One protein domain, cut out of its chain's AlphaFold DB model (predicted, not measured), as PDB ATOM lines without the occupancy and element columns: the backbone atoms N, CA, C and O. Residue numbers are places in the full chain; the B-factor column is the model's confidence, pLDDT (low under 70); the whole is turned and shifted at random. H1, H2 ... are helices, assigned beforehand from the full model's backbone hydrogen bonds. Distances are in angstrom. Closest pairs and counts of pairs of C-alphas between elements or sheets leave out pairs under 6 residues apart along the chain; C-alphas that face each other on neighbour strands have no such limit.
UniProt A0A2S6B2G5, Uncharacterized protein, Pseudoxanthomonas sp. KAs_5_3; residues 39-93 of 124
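Overview. This is residues 39 to 93 of the 124 residues of an uncharacterized protein of Pseudoxanthomonas sp. KAs_5_3 (UniProt A0A2S6B2G5). One long helix, H3, makes the length of this rod; before it, two short helices, H1 and H2, fold back along its first part, with H1 side by side with H3. Past the far end of H3, the short helix H4 turns off at a corner, and residues 71 to 80 of H3 stand free. The printed part has 55 residues, with four named helices in the order H1, H2, H3, H4 and no named strand: the class is all helix. The whole is extended, with a radius of gyration of the C-alphas of 17.2 A and spans of 53 by 17 by 10 A.

Arrangement. Start with H1, residues 39 to 44, which touches residues 63 to 67 alone of H3, residues 56 to 81; their closest C-alphas, of Phe 41 and Leu 66, are 5.7 A apart. These two run opposite ways at a shallow tilt of 8 degrees. Next comes H2, residues 47 to 52, close but not clearly touching H3, with the closest C-alphas, of Phe 50 and Pro 56, 5.7 A apart. At the other end look for H4, residues 84 to 91, about perpendicular to H3 at 79 degrees and close but not clearly touching it; the closest C-alphas, of Arg 81 and Glu 87, are 6.5 A apart. H4 is apart from H1 and H2. Every O i to N i+4 pair is within hydrogen-bond range in H1, H2 and H3, and 3 of 4 are in H4.

Along the chain. Find C-alpha 39 at (153.632, 130.307, 83.775), where H1 begins; H2 follows after Cys 45 and Ser 46. From C-alpha 56 at (152.055, 149.917, 80.734), H3 runs 37.1 A to C-alpha 81. H4 ends at C-alpha 91, at (165.019, 104.834, 76.646).

Size, cuts and confidence. The two C-alphas farthest apart, of Arg 54 and Ala 92, are 53.4 A apart. The printed part has no cut, and its three links between helices are tight. Look for low confidence at residues 85 to 93, each with pLDDT under 70.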
ATOM      1  N   GLN A  39     154.880 130.187  83.008       97.44
ATOM      2  CA  GLN A  39     153.632 130.307  83.775       97.44
ATOM      3  C   GLN A  39     153.476 131.681  84.443       97.44
ATOM      4  O   GLN A  39     152.360 132.173  84.612       97.44
ATOM      5  N   LYS A  40     154.576 132.305  84.879       97.44
ATOM      6  CA  LYS A  40     154.543 133.681  85.405       97.44
ATOM      7  C   LYS A  40     154.244 134.681  84.293       97.44
ATOM      8  O   LYS A  40     153.384 135.529  84.492       97.44
ATOM      9  N   PHE A  41     154.888 134.535  83.135       96.75
ATOM     10  CA  PHE A  41     154.617 135.347  81.951       96.75
ATOM     11  C   PHE A  41     153.143 135.250  81.536       96.75
ATOM     12  O   PHE A  41     152.459 136.265  81.520       96.75
ATOM     13  N   ALA A  42     152.619 134.039  81.324       95.19
ATOM     14  CA  ALA A  42     151.240 133.823  80.873       95.19
ATOM     15  C   ALA A  42     150.178 134.404  81.825       95.19
ATOM     16  O   ALA A  42     149.108 134.805  81.384       95.19
ATOM     17  N   ARG A  43     150.468 134.468  83.132       96.06
ATOM     18  CA  ARG A  43     149.560 135.060  84.128       96.06
ATOM     19  C   ARG A  43     149.655 136.581  84.227       96.06
ATOM     20  O   ARG A  43     148.682 137.207  84.622       96.06
ATOM     21  N   GLN A  44     150.826 137.158  83.964       96.00
ATOM     22  CA  GLN A  44     151.104 138.576  84.239       96.00
ATOM     23  C   GLN A  44     151.107 139.451  82.983       96.00
ATOM     24  O   GLN A  44     150.966 140.662  83.096       96.00
ATOM     25  N   CYS A  45     151.276 138.852  81.807       95.56
ATOM     26  CA  CYS A  45     151.490 139.541  80.539       95.56
ATOM     27  C   CYS A  45     150.353 139.203  79.573       95.56
ATOM     28  O   CYS A  45     150.541 138.442  78.627       95.56
ATOM     29  N   SER A  46     149.162 139.725  79.865       94.88
ATOM     30  CA  SER A  46     147.966 139.594  79.027       94.88
ATOM     31  C   SER A  46     147.470 140.971  78.601       94.88
ATOM     32  O   SER A  46     147.749 141.956  79.282       94.88
ATOM     33  N   ASP A  47     146.711 141.042  77.512       93.69
ATOM     34  CA  ASP A  47     146.185 142.312  76.997       93.69
ATOM     35  C   ASP A  47     145.318 143.036  78.036       93.69
ATOM     36  O   ASP A  47     145.407 144.252  78.180       93.69
ATOM     37  N   THR A  48     144.546 142.289  78.833       95.56
ATOM     38  CA  THR A  48     143.776 142.846  79.954       95.56
ATOM     39  C   THR A  48     144.687 143.399  81.044       95.56
ATOM     40  O   THR A  48     144.469 144.509  81.515       95.56
ATOM     41  N   ALA A  49     145.767 142.689  81.389       94.94
ATOM     42  CA  ALA A  49     146.751 143.203  82.338       94.94
ATOM     43  C   ALA A  49     147.399 144.503  81.844       94.94
ATOM     44  O   ALA A  49     147.644 145.382  82.658       94.94
ATOM     45  N   PHE A  50     147.650 144.651  80.539       95.38
ATOM     46  CA  PHE A  50     148.151 145.905  79.964       95.38
ATOM     47  C   PHE A  50     147.108 147.022  79.960       95.38
ATOM     48  O   PHE A  50     147.465 148.163  80.245       95.38
ATOM     49  N   ALA A  51     145.845 146.705  79.674       95.31
ATOM     50  CA  ALA A  51     144.754 147.676  79.693       95.31
ATOM     51  C   ALA A  51     144.504 148.245  81.101       95.31
ATOM     52  O   ALA A  51     144.229 149.436  81.244       95.31
ATOM     53  N   ASP A  52     144.654 147.410  82.131       95.88
ATOM     54  CA  ASP A  52     144.338 147.770  83.517       95.88
ATOM     55  C   ASP A  52     145.541 148.339  84.299       95.88
ATOM     56  O   ASP A  52     145.383 148.861  85.408       95.88
ATOM     57  N   HIS A  53     146.769 148.239  83.771       95.50
ATOM     58  CA  HIS A  53     147.965 148.675  84.496       95.50
ATOM     59  C   HIS A  53     148.151 150.193  84.427       95.50
ATOM     60  O   HIS A  53     148.167 150.796  83.358       95.50
ATOM     61  N   ARG A  54     148.416 150.816  85.580       97.06
ATOM     62  CA  ARG A  54     148.676 152.265  85.686       97.06
ATOM     63  C   ARG A  54     149.892 152.736  84.877       97.06
ATOM     64  O   ARG A  54     149.967 153.902  84.510       97.06
ATOM     65  N   ASP A  55     150.846 151.838  84.659       96.62
ATOM     66  CA  ASP A  55     152.084 152.090  83.921       96.62
ATOM     67  C   ASP A  55     152.356 150.916  82.961       96.62
ATOM     68  O   ASP A  55     152.910 149.891  83.388       96.62
ATOM     69  N   PRO A  56     151.902 151.000  81.700       93.56
ATOM     70  CA  PRO A  56     152.055 149.917  80.734       93.56
ATOM     71  C   PRO A  56     153.513 149.719  80.294       93.56
ATOM     72  O   PRO A  56     153.900 148.594  79.978       93.56
ATOM     73  N   GLU A  57     154.354 150.757  80.334       94.69
ATOM     74  CA  GLU A  57     155.772 150.651  79.966       94.69
ATOM     75  C   GLU A  57     156.553 149.836  81.002       94.69
ATOM     76  O   GLU A  57     157.300 148.912  80.657       94.69
ATOM     77  N   ALA A  58     156.328 150.095  82.293       95.94
ATOM     78  CA  ALA A  58     156.939 149.297  83.352       95.94
ATOM     79  C   ALA A  58     156.491 147.824  83.308       95.94
ATOM     80  O   ALA A  58     157.290 146.918  83.604       95.94
ATOM     81  N   LEU A  59     155.233 147.565  82.929       96.38
ATOM     82  CA  LEU A  59     154.732 146.208  82.718       96.38
ATOM     83  C   LEU A  59     155.414 145.547  81.512       96.38
ATOM     84  O   LEU A  59     155.877 144.411  81.644       96.38
ATOM     85  N   ALA A  60     155.574 146.259  80.394       95.50
ATOM     86  CA  ALA A  60     156.292 145.769  79.215       95.50
ATOM     87  C   ALA A  60     157.718 145.317  79.568       95.50
ATOM     88  O   ALA A  60     158.074 144.158  79.345       95.50
ATOM     89  N   LEU A  61     158.490 146.162  80.259       96.19
ATOM     90  CA  LEU A  61     159.849 145.834  80.716       96.19
ATOM     91  C   LEU A  61     159.889 144.628  81.669       96.19
ATOM     92  O   LEU A  61     160.879 143.888  81.751       96.19
ATOM     93  N   ARG A  62     158.836 144.414  82.462       96.75
ATOM     94  CA  ARG A  62     158.717 143.216  83.307       96.75
ATOM     95  C   ARG A  62     158.446 141.974  82.458       96.75
ATOM     96  O   ARG A  62     159.088 140.945  82.683       96.75
ATOM     97  N   CYS A  63     157.536 142.073  81.498       96.19
ATOM     98  CA  CYS A  63     157.170 140.989  80.596       96.19
ATOM     99  C   CYS A  63     158.341 140.548  79.712       96.19
ATOM    100  O   CYS A  63     158.597 139.348  79.606       96.19
ATOM    101  N   GLU A  64     159.134 141.486  79.197       95.38
ATOM    102  CA  GLU A  64     160.370 141.189  78.461       95.38
ATOM    103  C   GLU A  64     161.372 140.392  79.308       95.38
ATOM    104  O   GLU A  64     161.899 139.365  78.872       95.38
ATOM    105  N   ARG A  65     161.597 140.805  80.563       96.94
ATOM    106  CA  ARG A  65     162.489 140.080  81.487       96.94
ATOM    107  C   ARG A  65     161.990 138.669  81.790       96.94
ATOM    108  O   ARG A  65     162.801 137.740  81.889       96.94
ATOM    109  N   LEU A  66     160.676 138.493  81.943       96.62
ATOM    110  CA  LEU A  66     160.062 137.179  82.142       96.62
ATOM    111  C   LEU A  66     160.211 136.294  80.903       96.62
ATOM    112  O   LEU A  66     160.606 135.135  81.048       96.62
ATOM    113  N   LEU A  67     159.979 136.837  79.707       95.94
ATOM    114  CA  LEU A  67     160.145 136.109  78.453       95.94
ATOM    115  C   LEU A  67     161.601 135.679  78.238       95.94
ATOM    116  O   LEU A  67     161.859 134.506  77.975       95.94
ATOM    117  N   ALA A  68     162.565 136.578  78.453       95.69
ATOM    118  CA  ALA A  68     163.986 136.249  78.356       95.69
ATOM    119  C   ALA A  68     164.385 135.142  79.352       95.69
ATOM    120  O   ALA A  68     165.171 134.244  79.035       95.69
ATOM    121  N   ARG A  69     163.830 135.166  80.572       97.19
ATOM    122  CA  ARG A  69     164.049 134.100  81.561       97.19
ATOM    123  C   ARG A  69     163.421 132.781  81.119       97.19
ATOM    124  O   ARG A  69     164.048 131.736  81.294       97.19
ATOM    125  N   TRP A  70     162.216 132.821  80.562       97.12
ATOM    126  CA  TRP A  70     161.543 131.642  80.033       97.12
ATOM    127  C   TRP A  70     162.346 131.011  78.895       97.12
ATOM    128  O   TRP A  70     162.644 129.821  78.966       97.12
ATOM    129  N   GLN A  71     162.804 131.799  77.923       95.88
ATOM    130  CA  GLN A  71     163.652 131.322  76.827       95.88
ATOM    131  C   GLN A  71     164.917 130.619  77.339       95.88
ATOM    132  O   GLN A  71     165.213 129.502  76.918       95.88
ATOM    133  N   ARG A  72     165.619 131.199  78.325       95.44
ATOM    134  CA  ARG A  72     166.783 130.540  78.946       95.44
ATOM    135  C   ARG A  72     166.428 129.198  79.591       95.44
ATOM    136  O   ARG A  72     167.134 128.218  79.371       95.44
ATOM    137  N   GLN A  73     165.339 129.134  80.359       95.50
ATOM    138  CA  GLN A  73     164.904 127.889  81.007       95.50
ATOM    139  C   GLN A  73     164.476 126.820  79.993       95.50
ATOM    140  O   GLN A  73     164.774 125.640  80.174       95.50
ATOM    141  N   ALA A  74     163.778 127.221  78.931       94.38
ATOM    142  CA  ALA A  74     163.369 126.326  77.857       94.38
ATOM    143  C   ALA A  74     164.593 125.730  77.145       94.38
ATOM    144  O   ALA A  74     164.685 124.511  77.002       94.38
ATOM    145  N   ASN A  75     165.575 126.567  76.804       92.62
ATOM    146  CA  ASN A  75     166.816 126.121  76.169       92.62
ATOM    147  C   ASN A  75     167.610 125.167  77.067       92.62
ATOM    148  O   ASN A  75     168.096 124.144  76.590       92.62
ATOM    149  N   GLN A  76     167.683 125.437  78.374       92.06
ATOM    150  CA  GLN A  76     168.309 124.520  79.335       92.06
ATOM    151  C   GLN A  76     167.619 123.151  79.347       92.06
ATOM    152  O   GLN A  76     168.292 122.124  79.329       92.06
ATOM    153  N   ARG A  77     166.281 123.107  79.331       88.19
ATOM    154  CA  ARG A  77     165.538 121.837  79.289       88.19
ATOM    155  C   ARG A  77     165.779 121.060  77.999       88.19
ATOM    156  O   ARG A  77     165.927 119.842  78.059       88.19
ATOM    157  N   ILE A  78     165.828 121.747  76.858       87.19
ATOM    158  CA  ILE A  78     166.144 121.125  75.566       87.19
ATOM    159  C   ILE A  78     167.565 120.550  75.605       87.19
ATOM    160  O   ILE A  78     167.747 119.376  75.294       87.19
ATOM    161  N   ALA A  79     168.545 121.323  76.080       86.12
ATOM    162  CA  ALA A  79     169.930 120.873  76.211       86.12
ATOM    163  C   ALA A  79     170.076 119.666  77.154       86.12
ATOM    164  O   ALA A  79     170.827 118.739  76.862       86.12
ATOM    165  N   HIS A  80     169.329 119.634  78.263       85.31
ATOM    166  CA  HIS A  80     169.318 118.481  79.166       85.31
ATOM    167  C   HIS A  80     168.729 117.222  78.524       85.31
ATOM    168  O   HIS A  80     169.237 116.134  78.781       85.31
ATOM    169  N   ARG A  81     167.685 117.351  77.698       79.88
ATOM    170  CA  ARG A  81     167.106 116.212  76.963       79.88
ATOM    171  C   ARG A  81     168.019 115.712  75.853       79.88
ATOM    172  O   ARG A  81     168.116 114.512  75.666       79.88
ATOM    173  N   ALA A  82     168.708 116.620  75.167       79.12
ATOM    174  CA  ALA A  82     169.679 116.287  74.129       79.12
ATOM    175  C   ALA A  82     170.992 115.703  74.686       79.12
ATOM    176  O   ALA A  82     171.905 115.401  73.922       79.12
ATOM    177  N   ASN A  83     171.130 115.569  76.011       75.44
ATOM    178  CA  ASN A  83     172.285 114.912  76.599       75.44
ATOM    179  C   ASN A  83     172.148 113.388  76.412       75.44
ATOM    180  O   ASN A  83     171.257 112.792  77.021       75.44
ATOM    181  N   PRO A  84     173.055 112.730  75.666       70.38
ATOM    182  CA  PRO A  84     172.940 111.306  75.345       70.38
ATOM    183  C   PRO A  84     172.961 110.409  76.590       70.38
ATOM    184  O   PRO A  84     172.381 109.326  76.593       70.38
ATOM    185  N   ARG A  85     173.576 110.865  77.692       65.69
ATOM    186  CA  ARG A  85     173.534 110.145  78.977       65.69
ATOM    187  C   ARG A  85     172.145 110.144  79.603       65.69
ATOM    188  O   ARG A  85     171.790 109.190  80.279       65.69
ATOM    189  N   VAL A  86     171.381 111.215  79.408       63.62
ATOM    190  CA  VAL A  86     170.003 111.326  79.895       63.62
ATOM    191  C   VAL A  86     169.077 110.531  78.980       63.62
ATOM    192  O   VAL A  86     168.251 109.769  79.471       63.62
ATOM    193  N   GLU A  87     169.263 110.636  77.665       60.88
ATOM    194  CA  GLU A  87     168.501 109.868  76.676       60.88
ATOM    195  C   GLU A  87     168.597 108.352  76.911       60.88
ATOM    196  O   GLU A  87     167.566 107.687  76.948       60.88
ATOM    197  N   ALA A  88     169.795 107.825  77.200       61.94
ATOM    198  CA  ALA A  88     170.003 106.410  77.528       61.94
ATOM    199  C   ALA A  88     169.249 105.938  78.791       61.94
ATOM    200  O   ALA A  88     168.866 104.775  78.883       61.94
ATOM    201  N   VAL A  89     169.015 106.826  79.766       60.88
ATOM    202  CA  VAL A  89     168.231 106.507  80.974       60.88
ATOM    203  C   VAL A  89     166.732 106.507  80.667       60.88
ATOM    204  O   VAL A  89     166.008 105.652  81.169       60.88
ATOM    205  N   TYR A  90     166.257 107.434  79.829       59.03
ATOM    206  CA  TYR A  90     164.844 107.500  79.444       59.03
ATOM    207  C   TYR A  90     164.435 106.360  78.499       59.03
ATOM    208  O   TYR A  90     163.336 105.829  78.638       59.03
ATOM    209  N   THR A  91     165.301 105.949  77.569       58.31
ATOM    210  CA  THR A  91     165.019 104.834  76.646       58.31
ATOM    211  C   THR A  91     165.110 103.462  77.312       58.31
ATOM    212  O   THR A  91     164.469 102.524  76.846       58.31
ATOM    213  N   ALA A  92     165.825 103.344  78.434       58.25
ATOM    214  CA  ALA A  92     165.849 102.131  79.249       58.25
ATOM    215  C   ALA A  92     164.563 101.912  80.078       58.25
ATOM    216  O   ALA A  92     164.401 100.851  80.678       58.25
ATOM    217  N   ALA A  93     163.651 102.893  80.124       55.06
ATOM    218  CA  ALA A  93     162.464 102.874  80.977       55.06
ATOM    219  C   ALA A  93     161.112 102.799  80.228       55.06
ATOM    220  O   ALA A  93     160.192 103.550  80.560       55.06
TER     221      ALA A  93